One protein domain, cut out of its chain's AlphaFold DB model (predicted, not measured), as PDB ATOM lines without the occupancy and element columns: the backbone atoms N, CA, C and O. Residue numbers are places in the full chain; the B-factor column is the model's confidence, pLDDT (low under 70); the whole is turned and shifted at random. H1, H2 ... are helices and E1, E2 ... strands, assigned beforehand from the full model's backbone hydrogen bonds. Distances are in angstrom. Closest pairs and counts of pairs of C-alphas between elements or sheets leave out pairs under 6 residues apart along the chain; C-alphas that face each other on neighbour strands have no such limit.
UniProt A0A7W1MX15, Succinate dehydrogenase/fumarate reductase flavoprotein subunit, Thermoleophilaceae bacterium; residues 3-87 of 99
ATOM      1  N   LEU A   3     -12.318  74.811  19.539       85.81
ATOM      2  CA  LEU A   3     -12.965  76.132  19.603       85.81
ATOM      3  C   LEU A   3     -14.376  76.089  20.218       85.81
ATOM      4  O   LEU A   3     -14.783  77.040  20.877       85.81
ATOM      5  N   ARG A   4     -15.112  74.985  20.033       84.00
ATOM      6  CA  ARG A   4     -16.457  74.798  20.604       84.00
ATOM      7  C   ARG A   4     -16.391  74.640  22.124       84.00
ATOM      8  O   ARG A   4     -17.245  75.163  22.830       84.00
ATOM      9  N   GLU A   5     -15.360  73.952  22.612       85.81
ATOM     10  CA  GLU A   5     -15.085  73.811  24.045       85.81
ATOM     11  C   GLU A   5     -14.669  75.156  24.652       85.81
ATOM     12  O   GLU A   5     -15.204  75.555  25.679       85.81
ATOM     13  N   GLU A   6     -13.776  75.897  23.987       87.62
ATOM     14  CA  GLU A   6     -13.315  77.213  24.453       87.62
ATOM     15  C   GLU A   6     -14.458  78.234  24.561       87.62
ATOM     16  O   GLU A   6     -14.505  78.995  25.529       87.62
ATOM     17  N   VAL A   7     -15.422  78.215  23.630       87.94
ATOM     18  CA  VAL A   7     -16.576  79.129  23.654       87.94
ATOM     19  C   VAL A   7     -17.401  79.009  24.937       87.94
ATOM     20  O   VAL A   7     -17.885  80.027  25.432       87.94
ATOM     21  N   GLN A   8     -17.507  77.811  25.522       83.88
ATOM     22  CA  GLN A   8     -18.267  77.587  26.760       83.88
ATOM     23  C   GLN A   8     -17.671  78.313  27.972       83.88
ATOM     24  O   GLN A   8     -18.375  78.556  28.952       83.88
ATOM     25  N   TYR A   9     -16.390  78.678  27.904       86.12
ATOM     26  CA  TYR A   9     -15.677  79.386  28.965       86.12
ATOM     27  C   TYR A   9     -15.554  80.892  28.701       86.12
ATOM     28  O   TYR A   9     -14.842  81.587  29.429       86.12
ATOM     29  N   THR A  10     -16.248  81.414  27.685       85.62
ATOM     30  CA  THR A  10     -16.252  82.848  27.383       85.62
ATOM     31  C   THR A  10     -16.949  83.612  28.504       85.62
ATOM     32  O   THR A  10     -18.128  83.397  28.787       85.62
ATOM     33  N   ALA A  11     -16.218  84.517  29.147       84.50
ATOM     34  CA  ALA A  11     -16.764  85.403  30.164       84.50
ATOM     35  C   ALA A  11     -17.238  86.717  29.533       84.50
ATOM     36  O   ALA A  11     -16.580  87.262  28.651       84.50
ATOM     37  N   THR A  12     -18.362  87.236  30.023       87.31
ATOM     38  CA  THR A  12     -18.844  88.586  29.712       87.31
ATOM     39  C   THR A  12     -18.475  89.545  30.839       87.31
ATOM     40  O   THR A  12     -18.536  89.174  32.020       87.31
ATOM     41  N   ASP A  13     -18.106  90.776  30.494       85.88
ATOM     42  CA  ASP A  13     -17.736  91.795  31.476       85.88
ATOM     43  C   ASP A  13     -18.981  92.495  32.035       85.88
ATOM     44  O   ASP A  13     -19.089  92.672  33.253       85.88
ATOM     45  N   ASP A  14     -19.967  92.806  31.184       85.44
ATOM     46  CA  ASP A  14     -21.234  93.389  31.619       85.44
ATOM     47  C   ASP A  14     -22.075  92.389  32.440       85.44
ATOM     48  O   ASP A  14     -22.400  91.279  32.000       85.44
ATOM     49  N   LYS A  15     -22.453  92.801  33.657       85.81
ATOM     50  CA  LYS A  15     -23.317  92.048  34.590       85.81
ATOM     51  C   LYS A  15     -24.757  92.569  34.624       85.81
ATOM     52  O   LYS A  15     -25.569  92.069  35.405       85.81
ATOM     53  N   GLY A  16     -25.078  93.579  33.817       84.38
ATOM     54  CA  GLY A  16     -26.425  94.100  33.644       84.38
ATOM     55  C   GLY A  16     -27.365  93.044  33.068       84.38
ATOM     56  O   GLY A  16     -26.970  92.200  32.272       84.38
ATOM     57  N   VAL A  17     -28.632  93.079  33.478       81.19
ATOM     58  CA  VAL A  17     -29.670  92.144  32.991       81.19
ATOM     59  C   VAL A  17     -30.565  92.756  31.911       81.19
ATOM     60  O   VAL A  17     -31.382  92.063  31.313       81.19
ATOM     61  N   VAL A  18     -30.426  94.057  31.654       87.12
ATOM     62  CA  VAL A  18     -31.236  94.811  30.690       87.12
ATOM     63  C   VAL A  18     -30.334  95.241  29.537       87.12
ATOM     64  O   VAL A  18     -29.346  95.924  29.777       87.12
ATOM     65  N   PHE A  19     -30.680  94.859  28.302       82.81
ATOM     66  CA  PHE A  19     -29.916  95.176  27.081       82.81
ATOM     67  C   PHE A  19     -28.423  94.788  27.128       82.81
ATOM     68  O   PHE A  19     -27.580  95.502  26.594       82.81
ATOM     69  N   ASN A  20     -28.098  93.643  27.733       87.38
ATOM     70  CA  ASN A  20     -26.722  93.149  27.801       87.38
ATOM     71  C   ASN A  20     -26.280  92.584  26.438       87.38
ATOM     72  O   ASN A  20     -26.638  91.460  26.071       87.38
ATOM     73  N   GLN A  21     -25.535  93.390  25.681       89.69
ATOM     74  CA  GLN A  21     -25.002  92.995  24.375       89.69
ATOM     75  C   GLN A  21     -23.910  91.932  24.497       89.69
ATOM     76  O   GLN A  21     -23.857  91.050  23.648       89.69
ATOM     77  N   ASP A  22     -23.107  91.949  25.564       89.69
ATOM     78  CA  ASP A  22     -22.040  90.965  25.770       89.69
ATOM     79  C   ASP A  22     -22.605  89.539  25.825       89.69
ATOM     80  O   ASP A  22     -22.074  88.627  25.194       89.69
ATOM     81  N   VAL A  23     -23.718  89.346  26.543       88.25
ATOM     82  CA  VAL A  23     -24.402  88.044  26.627       88.25
ATOM     83  C   VAL A  23     -24.954  87.624  25.268       88.25
ATOM     84  O   VAL A  23     -24.834  86.457  24.897       88.25
ATOM     85  N   LEU A  24     -25.536  88.558  24.513       90.56
ATOM     86  CA  LEU A  24     -26.047  88.269  23.174       90.56
ATOM     87  C   LEU A  24     -24.915  87.827  22.238       90.56
ATOM     88  O   LEU A  24     -25.014  86.770  21.623       90.56
ATOM     89  N   THR A  25     -23.818  88.581  22.194       90.44
ATOM     90  CA  THR A  25     -22.657  88.263  21.357       90.44
ATOM     91  C   THR A  25     -22.005  86.943  21.762       90.44
ATOM     92  O   THR A  25     -21.601  86.175  20.891       90.44
ATOM     93  N   ALA A  26     -21.940  86.623  23.059       89.94
ATOM     94  CA  ALA A  26     -21.426  85.334  23.521       89.94
ATOM     95  C   ALA A  26     -22.273  84.149  23.015       89.94
ATOM     96  O   ALA A  26     -21.724  83.122  22.623       89.94
ATOM     97  N   ILE A  27     -23.602  84.299  22.971       89.56
ATOM     98  CA  ILE A  27     -24.507  83.287  22.404       89.56
ATOM     99  C   ILE A  27     -24.325  83.192  20.882       89.56
ATOM    100  O   ILE A  27     -24.184  82.096  20.340       89.56
ATOM    101  N   GLU A  28     -24.292  84.333  20.189       92.69
ATOM    102  CA  GLU A  28     -24.120  84.395  18.733       92.69
ATOM    103  C   GLU A  28     -22.794  83.779  18.276       92.69
ATOM    104  O   GLU A  28     -22.751  83.109  17.245       92.69
ATOM    105  N   LEU A  29     -21.729  83.934  19.066       92.00
ATOM    106  CA  LEU A  29     -20.434  83.315  18.801       92.00
ATOM    107  C   LEU A  29     -20.537  81.783  18.708       92.00
ATOM    108  O   LEU A  29     -19.919  81.186  17.827       92.00
ATOM    109  N   GLY A  30     -21.353  81.151  19.558       89.94
ATOM    110  CA  GLY A  30     -21.632  79.715  19.472       89.94
ATOM    111  C   GLY A  30     -22.266  79.334  18.133       89.94
ATOM    112  O   GLY A  30     -21.762  78.458  17.433       89.94
ATOM    113  N   PHE A  31     -23.295  80.070  17.710       90.75
ATOM    114  CA  PHE A  31     -23.951  79.830  16.420       90.75
ATOM    115  C   PHE A  31     -23.021  80.073  15.229       90.75
ATOM    116  O   PHE A  31     -23.110  79.380  14.213       90.75
ATOM    117  N   MET A  32     -22.114  81.046  15.318       93.06
ATOM    118  CA  MET A  32     -21.118  81.277  14.274       93.06
ATOM    119  C   MET A  32     -20.165  80.089  14.124       93.06
ATOM    120  O   MET A  32     -19.831  79.732  12.994       93.06
ATOM    121  N   LEU A  33     -19.755  79.458  15.230       91.00
ATOM    122  CA  LEU A  33     -18.927  78.251  15.180       91.00
ATOM    123  C   LEU A  33     -19.667  77.075  14.539       91.00
ATOM    124  O   LEU A  33     -19.078  76.390  13.706       91.00
ATOM    125  N   ASP A  34     -20.948  76.885  14.859       89.19
ATOM    126  CA  ASP A  34     -21.769  75.833  14.245       89.19
ATOM    127  C   ASP A  34     -21.861  76.016  12.720       89.19
ATOM    128  O   ASP A  34     -21.669  75.074  11.948       89.19
ATOM    129  N   ASN A  35     -22.081  77.255  12.268       91.50
ATOM    130  CA  ASN A  35     -22.102  77.579  10.842       91.50
ATOM    131  C   ASN A  35     -20.730  77.377  10.182       91.50
ATOM    132  O   ASN A  35     -20.650  76.838   9.078       91.50
ATOM    133  N   ALA A  36     -19.647  77.794  10.842       92.69
ATOM    134  CA  ALA A  36     -18.293  77.623  10.325       92.69
ATOM    135  C   ALA A  36     -17.936  76.138  10.152       92.69
ATOM    136  O   ALA A  36     -17.387  75.755   9.118       92.69
ATOM    137  N   GLU A  37     -18.292  75.295  11.122       90.81
ATOM    138  CA  GLU A  37     -18.101  73.846  11.046       90.81
ATOM    139  C   GLU A  37     -18.887  73.242   9.877       90.81
ATOM    140  O   GLU A  37     -18.313  72.513   9.068       90.81
ATOM    141  N   ALA A  38     -20.161  73.610   9.706       91.31
ATOM    142  CA  ALA A  38     -20.969  73.132   8.586       91.31
ATOM    143  C   ALA A  38     -20.387  73.530   7.215       91.31
ATOM    144  O   ALA A  38     -20.369  72.723   6.278       91.31
ATOM    145  N   ILE A  39     -19.858  74.752   7.093       92.94
ATOM    146  CA  ILE A  39     -19.183  75.223   5.876       92.94
ATOM    147  C   ILE A  39     -17.922  74.398   5.607       92.94
ATOM    148  O   ILE A  39     -17.722  73.941   4.485       92.94
ATOM    149  N   ILE A  40     -17.081  74.179   6.620       92.56
ATOM    150  CA  ILE A  40     -15.829  73.429   6.461       92.56
ATOM    151  C   ILE A  40     -16.114  71.970   6.099       92.56
ATOM    152  O   ILE A  40     -15.508  71.451   5.165       92.56
ATOM    153  N   MET A  41     -17.057  71.325   6.786       92.25
ATOM    154  CA  MET A  41     -17.428  69.932   6.525       92.25
ATOM    155  C   MET A  41     -17.986  69.757   5.111       92.25
ATOM    156  O   MET A  41     -17.550  68.872   4.376       92.25
ATOM    157  N   SER A  42     -18.891  70.641   4.684       92.88
ATOM    158  CA  SER A  42     -19.438  70.590   3.321       92.88
ATOM    159  C   SER A  42     -18.390  70.898   2.244       92.88
ATOM    160  O   SER A  42     -18.411  70.277   1.181       92.88
ATOM    161  N   ALA A  43     -17.454  71.813   2.512       92.94
ATOM    162  CA  ALA A  43     -16.335  72.126   1.624       92.94
ATOM    163  C   ALA A  43     -15.318  70.979   1.518       92.94
ATOM    164  O   ALA A  43     -14.754  70.748   0.449       92.94
ATOM    165  N   LEU A  44     -15.075  70.263   2.618       92.62
ATOM    166  CA  LEU A  44     -14.172  69.118   2.645       92.62
ATOM    167  C   LEU A  44     -14.762  67.926   1.887       92.62
ATOM    168  O   LEU A  44     -14.044  67.278   1.119       92.62
ATOM    169  N   GLU A  45     -16.057  67.668   2.087       92.88
ATOM    170  CA  GLU A  45     -16.762  66.560   1.449       92.88
ATOM    171  C   GLU A  45     -16.941  66.788  -0.054       92.88
ATOM    172  O   GLU A  45     -16.748  65.860  -0.837       92.88
ATOM    173  N   ARG A  46     -17.251  68.020  -0.488       93.44
ATOM    174  CA  ARG A  46     -17.384  68.353  -1.911       93.44
ATOM    175  C   ARG A  46     -16.023  68.269  -2.619       93.44
ATOM    176  O   ARG A  46     -15.144  69.109  -2.435       93.44
ATOM    177  N   LYS A  47     -15.866  67.253  -3.473       93.69
ATOM    178  CA  LYS A  47     -14.653  66.987  -4.273       93.69
ATOM    179  C   LYS A  47     -14.820  67.453  -5.722       93.69
ATOM    180  O   LYS A  47     -14.669  66.682  -6.663       93.69
ATOM    181  N   GLU A  48     -15.179  68.720  -5.888       92.81
ATOM    182  CA  GLU A  48     -15.269  69.407  -7.181       92.81
ATOM    183  C   GLU A  48     -15.009  70.907  -6.997       92.81
ATOM    184  O   GLU A  48     -15.111  71.423  -5.881       92.81
ATOM    185  N   SER A  49     -14.772  71.618  -8.096       91.00
ATOM    186  CA  SER A  49     -14.818  73.081  -8.124       91.00
ATOM    187  C   SER A  49     -16.044  73.559  -8.896       91.00
ATOM    188  O   SER A  49     -16.269  73.173 -10.042       91.00
ATOM    189  N   ARG A  50     -16.863  74.410  -8.269       88.62
ATOM    190  CA  ARG A  50     -18.087  74.952  -8.872       88.62
ATOM    191  C   ARG A  50     -18.441  76.322  -8.296       88.62
ATOM    192  O   ARG A  50     -18.712  76.472  -7.103       88.62
ATOM    193  N   GLY A  51     -18.536  77.321  -9.173       87.81
ATOM    194  CA  GLY A  51     -18.910  78.683  -8.787       87.81
ATOM    195  C   GLY A  51     -17.884  79.298  -7.835       87.81
ATOM    196  O   GLY A  51     -16.713  79.392  -8.174       87.81
ATOM    197  N   ALA A  52     -18.324  79.718  -6.645       89.88
ATOM    198  CA  ALA A  52     -17.445  80.304  -5.629       89.88
ATOM    199  C   ALA A  52     -16.622  79.266  -4.840       89.88
ATOM    200  O   ALA A  52     -15.692  79.637  -4.129       89.88
ATOM    201  N   HIS A  53     -16.966  77.978  -4.931       92.00
ATOM    202  CA  HIS A  53     -16.215  76.914  -4.275       92.00
ATOM    203  C   HIS A  53     -15.136  76.396  -5.229       92.00
ATOM    204  O   HIS A  53     -15.463  75.792  -6.249       92.00
ATOM    205  N   PHE A  54     -13.867  76.650  -4.903       91.81
ATOM    206  CA  PHE A  54     -12.717  76.237  -5.705       91.81
ATOM    207  C   PHE A  54     -11.713  75.455  -4.860       91.81
ATOM    208  O   PHE A  54     -11.367  75.859  -3.747       91.81
ATOM    209  N   ARG A  55     -11.227  74.349  -5.417       91.88
ATOM    210  CA  ARG A  55     -10.283  73.426  -4.797       91.88
ATOM    211  C   ARG A  55      -9.145  73.115  -5.757       91.88
ATOM    212  O   ARG A  55      -9.379  72.623  -6.853       91.88
ATOM    213  N   MET A  56      -7.908  73.340  -5.311       90.94
ATOM    214  CA  MET A  56      -6.714  73.068  -6.127       90.94
ATOM    215  C   MET A  56      -6.488  71.574  -6.391       90.94
ATOM    216  O   MET A  56      -5.822  71.212  -7.349       90.94
ATOM    217  N   ASP A  57      -7.026  70.692  -5.550       93.44
ATOM    218  CA  ASP A  57      -6.955  69.246  -5.749       93.44
ATOM    219  C   ASP A  57      -8.101  68.687  -6.614       93.44
ATOM    220  O   ASP A  57      -8.022  67.543  -7.057       93.44
ATOM    221  N   TYR A  58      -9.122  69.503  -6.912       89.50
ATOM    222  CA  TYR A  58     -10.257  69.172  -7.782       89.50
ATOM    223  C   TYR A  58     -10.670  70.394  -8.613       89.50
ATOM    224  O   TYR A  58     -11.718  70.990  -8.375       89.50
ATOM    225  N   GLU A  59      -9.841  70.790  -9.580       86.38
ATOM    226  CA  GLU A  59     -10.007  72.050 -10.328       86.38
ATOM    227  C   GLU A  59     -11.231  72.072 -11.260       86.38
ATOM    228  O   GLU A  59     -11.742  73.139 -11.596       86.38
ATOM    229  N   GLY A  60     -11.707  70.897 -11.680       86.25
ATOM    230  CA  GLY A  60     -12.816  70.756 -12.619       86.25
ATOM    231  C   GLY A  60     -14.187  70.662 -11.954       86.25
ATOM    232  O   GLY A  60     -14.339  70.196 -10.819       86.25
ATOM    233  N   ARG A  61     -15.212  71.047 -12.717       87.00
ATOM    234  CA  ARG A  61     -16.613  70.761 -12.400       87.00
ATOM    235  C   ARG A  61     -16.918  69.289 -12.689       87.00
ATOM    236  O   ARG A  61     -16.601  68.801 -13.770       87.00
ATOM    237  N   ASN A  62     -17.563  68.597 -11.750       86.69
ATOM    238  CA  ASN A  62     -17.931  67.185 -11.900       86.69
ATOM    239  C   ASN A  62     -19.448  67.005 -11.737       86.69
ATOM    240  O   ASN A  62     -19.960  66.837 -10.632       86.69
ATOM    241  N   ASP A  63     -20.176  67.054 -12.851       84.44
ATOM    242  CA  ASP A  63     -21.637  66.912 -12.852       84.44
ATOM    243  C   ASP A  63     -22.117  65.461 -12.726       84.44
ATOM    244  O   ASP A  63     -23.261  65.240 -12.342       84.44
ATOM    245  N   GLU A  64     -21.265  64.471 -12.994       85.06
ATOM    246  CA  GLU A  64     -21.648  63.058 -12.875       85.06
ATOM    247  C   GLU A  64     -21.823  62.651 -11.406       85.06
ATOM    248  O   GLU A  64     -22.787  61.971 -11.056       85.06
ATOM    249  N   GLU A  65     -20.929  63.105 -10.522       86.38
ATOM    250  CA  GLU A  65     -20.938  62.711  -9.105       86.38
ATOM    251  C   GLU A  65     -21.496  63.783  -8.155       86.38
ATOM    252  O   GLU A  65     -21.970  63.453  -7.056       86.38
ATOM    253  N   TRP A  66     -21.426  65.065  -8.544       89.19
ATOM    254  CA  TRP A  66     -21.690  66.207  -7.656       89.19
ATOM    255  C   TRP A  66     -22.846  67.109  -8.092       89.19
ATOM    256  O   TRP A  66     -23.045  68.201  -7.545       89.19
ATOM    257  N   LEU A  67     -23.708  66.631  -8.991       88.62
ATOM    258  CA  LEU A  67     -25.007  67.253  -9.261       88.62
ATOM    259  C   LEU A  67     -26.030  66.959  -8.145       88.62
ATOM    260  O   LEU A  67     -27.110  66.417  -8.357       88.62
ATOM    261  N   LYS A  68     -25.654  67.326  -6.920       91.62
ATOM    262  CA  LYS A  68     -26.395  67.127  -5.674       91.62
ATOM    263  C   LYS A  68     -26.137  68.284  -4.711       91.62
ATOM    264  O   LYS A  68     -25.121  68.984  -4.787       91.62
ATOM    265  N   HIS A  69     -27.050  68.478  -3.775       92.31
ATOM    266  CA  HIS A  69     -26.847  69.342  -2.623       92.31
ATOM    267  C   HIS A  69     -26.183  68.548  -1.499       92.31
ATOM    268  O   HIS A  69     -26.517  67.385  -1.276       92.31
ATOM    269  N   VAL A  70     -25.234  69.184  -0.811       93.44
ATOM    270  CA  VAL A  70     -24.634  68.662   0.421       93.44
ATOM    271  C   VAL A  70     -25.395  69.305   1.567       93.44
ATOM    272  O   VAL A  70     -25.386  70.530   1.694       93.44
ATOM    273  N   ASN A  71     -26.068  68.492   2.365       93.12
ATOM    274  CA  ASN A  71     -26.851  68.933   3.506       93.12
ATOM    275  C   ASN A  71     -26.095  68.552   4.773       93.12
ATOM    276  O   ASN A  71     -25.759  67.384   4.963       93.12
ATOM    277  N   VAL A  72     -25.838  69.532   5.631       92.50
ATOM    278  CA  VAL A  72     -25.196  69.319   6.929       92.50
ATOM    279  C   VAL A  72     -26.229  69.602   8.010       92.50
ATOM    280  O   VAL A  72     -26.774  70.704   8.065       92.50
ATOM    281  N   SER A  73     -26.510  68.603   8.841       90.06
ATOM    282  CA  SER A  73     -27.548  68.659   9.871       90.06
ATOM    283  C   SER A  73     -26.943  68.441  11.251       90.06
ATOM    284  O   SER A  73     -26.211  67.479  11.476       90.06
ATOM    285  N   ALA A  74     -27.289  69.302  12.207       82.69
ATOM    286  CA  ALA A  74     -26.959  69.071  13.608       82.69
ATOM    287  C   ALA A  74     -27.870  67.965  14.169       82.69
ATOM    288  O   ALA A  74     -29.091  68.112  14.189       82.69
ATOM    289  N   ASN A  75     -27.287  66.855  14.625       77.81
ATOM    290  CA  ASN A  75     -28.008  65.691  15.163       77.81
ATOM    291  C   ASN A  75     -28.086  65.686  16.706       77.81
ATOM    292  O   ASN A  75     -28.472  64.686  17.308       77.81
ATOM    293  N   GLY A  76     -27.709  66.791  17.358       68.00
ATOM    294  CA  GLY A  76     -27.621  66.888  18.819       68.00
ATOM    295  C   GLY A  76     -26.427  66.146  19.437       68.00
ATOM    296  O   GLY A  76     -26.291  66.160  20.658       68.00
ATOM    297  N   GLY A  77     -25.583  65.508  18.621       67.12
ATOM    298  CA  GLY A  77     -24.275  64.983  19.001       67.12
ATOM    299  C   GLY A  77     -23.140  65.966  18.699       67.12
ATOM    300  O   GLY A  77     -23.371  67.089  18.249       67.12
ATOM    301  N   ASP A  78     -21.903  65.530  18.951       67.50
ATOM    302  CA  ASP A  78     -20.705  66.362  18.764       67.50
ATOM    303  C   ASP A  78     -20.339  66.598  17.292       67.50
ATOM    304  O   ASP A  78     -19.683  67.597  16.990       67.50
ATOM    305  N   GLU A  79     -20.744  65.696  16.391       76.69
ATOM    306  CA  GLU A  79     -20.388  65.741  14.972       76.69
ATOM    307  C   GLU A  79     -21.643  65.831  14.087       76.69
ATOM    308  O   GLU A  79     -22.565  65.015  14.233       76.69
ATOM    309  N   PRO A  80     -21.707  66.820  13.177       84.50
ATOM    310  CA  PRO A  80     -22.854  67.001  12.305       84.50
ATOM    311  C   PRO A  80     -22.957  65.881  11.264       84.50
ATOM    312  O   PRO A  80     -21.965  65.341  10.779       84.50
ATOM    313  N   GLU A  81     -24.187  65.556  10.881       89.06
ATOM    314  CA  GLU A  81     -24.473  64.526   9.890       89.06
ATOM    315  C   GLU A  81     -24.478  65.120   8.480       89.06
ATOM    316  O   GLU A  81     -25.122  66.142   8.224       89.06
ATOM    317  N   ILE A  82     -23.783  64.457   7.553       92.00
ATOM    318  CA  ILE A  82     -23.787  64.818   6.136       92.00
ATOM    319  C   ILE A  82     -24.785  63.929   5.398       92.00
ATOM    320  O   ILE A  82     -24.702  62.703   5.426       92.00
ATOM    321  N   SER A  83     -25.699  64.563   4.677       92.19
ATOM    322  CA  SER A  83     -26.638  63.909   3.771       92.19
ATOM    323  C   SER A  83     -26.652  64.613   2.416       92.19
ATOM    324  O   SER A  83     -26.090  65.694   2.240       92.19
ATOM    325  N   TYR A  84     -27.295  63.988   1.434       94.12
ATOM    326  CA  TYR A  84     -27.356  64.493   0.069       94.12
ATOM    327  C   TYR A  84     -28.799  64.606  -0.394       94.12
ATOM    328  O   TYR A  84     -29.620  63.744  -0.083       94.12
ATOM    329  N   SER A  85     -29.104  65.646  -1.163       90.81
ATOM    330  CA  SER A  85     -30.374  65.746  -1.883       90.81
ATOM    331  C   SER A  85     -30.147  66.030  -3.360       90.81
ATOM    332  O   SER A  85     -29.159  66.648  -3.758       90.81
ATOM    333  N   GLU A  86     -31.057  65.535  -4.188       88.19
ATOM    334  CA  GLU A  86     -30.964  65.670  -5.636       88.19
ATOM    335  C   GLU A  86     -31.246  67.108  -6.075       88.19
ATOM    336  O   GLU A  86     -32.104  67.800  -5.515       88.19
ATOM    337  N   VAL A  87     -30.525  67.562  -7.100       86.69
ATOM    338  CA  VAL A  87     -30.818  68.846  -7.739       86.69
ATOM    339  C   VAL A  87     -32.092  68.688  -8.559       86.69
ATOM    340  O   VAL A  87     -32.182  67.831  -9.436       86.69
TER     341      VAL A  87
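Overview. This is residues 3 to 87 of the 99 residues of the protein "Succinate dehydrogenase/fumarate reductase flavoprotein subunit" of Thermoleophilaceae bacterium (UniProt A0A7W1MX15). One long helix, H2, runs along most of a rod-like domain, with a two-stranded hairpin, E1 and E2, packed beside its residues 35 to 45 and the short helix H1 packed on its residues 26 to 33. The link from H1 runs out past the first residue of H2 and folds back into it; beyond the other end of H2 a 17-residue loop leads to the small helix H3 and then the hairpin. The printed part has 85 residues with three named helices and two named strands, in the order H1, H2, H3, E1, E2. The sheet, E1 - E2, is antiparallel, and the class is mixed, helices and strands. The whole is only just loose, close to extended, with a radius of gyration of the C-alphas of 17.8 A and spans of 56 by 25 by 21 A.

Arrangement. Start at H1, residues 3 to 7, which touches H2, residues 21 to 45; look at the closest C-alphas, those of Val 7 and Gly 30, 6.6 A apart. H2 touches H1 with its residues 26 to 33 alone. Farther along, H2 comes near E1, residues 68 to 73, where the closest C-alphas, those of Ala 38 and Val 72, are 5.9 A apart. Its closest C-alphas with E2, residues 81 to 86, are those of Ser 42 and Ile 82, 7.8 A apart. E1 and E2 form a hairpin, antiparallel at 150 degrees between their directions; find N 71 and O 83 at 2.8 A and N 85 and O 69 at 3.1 A, both within hydrogen-bond range. H3, residues 63 to 66, touches no helix and is apart from E2. In H1 every O i to N i+4 pair is within hydrogen-bond range, in H2 20 of 21 are, and H3 is too short for such a pair.

Along the chain. Find C-alpha 3 at (-12.965, 76.132, 19.603), where H1 begins. H2 starts at C-alpha 21, (-25.002, 92.995, 24.375), and runs 35.9 A to C-alpha 45. H3 measures 5.2 A and H1 6.2 A. E1 covers 15.7 A and E2 16.9 A, ending at C-alpha 86, (-30.964, 65.670, -5.636).

Size, cuts and confidence. Look for the two C-alphas farthest apart at Gly 16 and Glu 64, 56.1 A. The printed part has no cut. The links H1 to H2 and H2 to H3 are long, with 13 and 17 residues. The mean pLDDT of the printed part is 88.2; residues 76 to 78, between E1 and E2, are under 70.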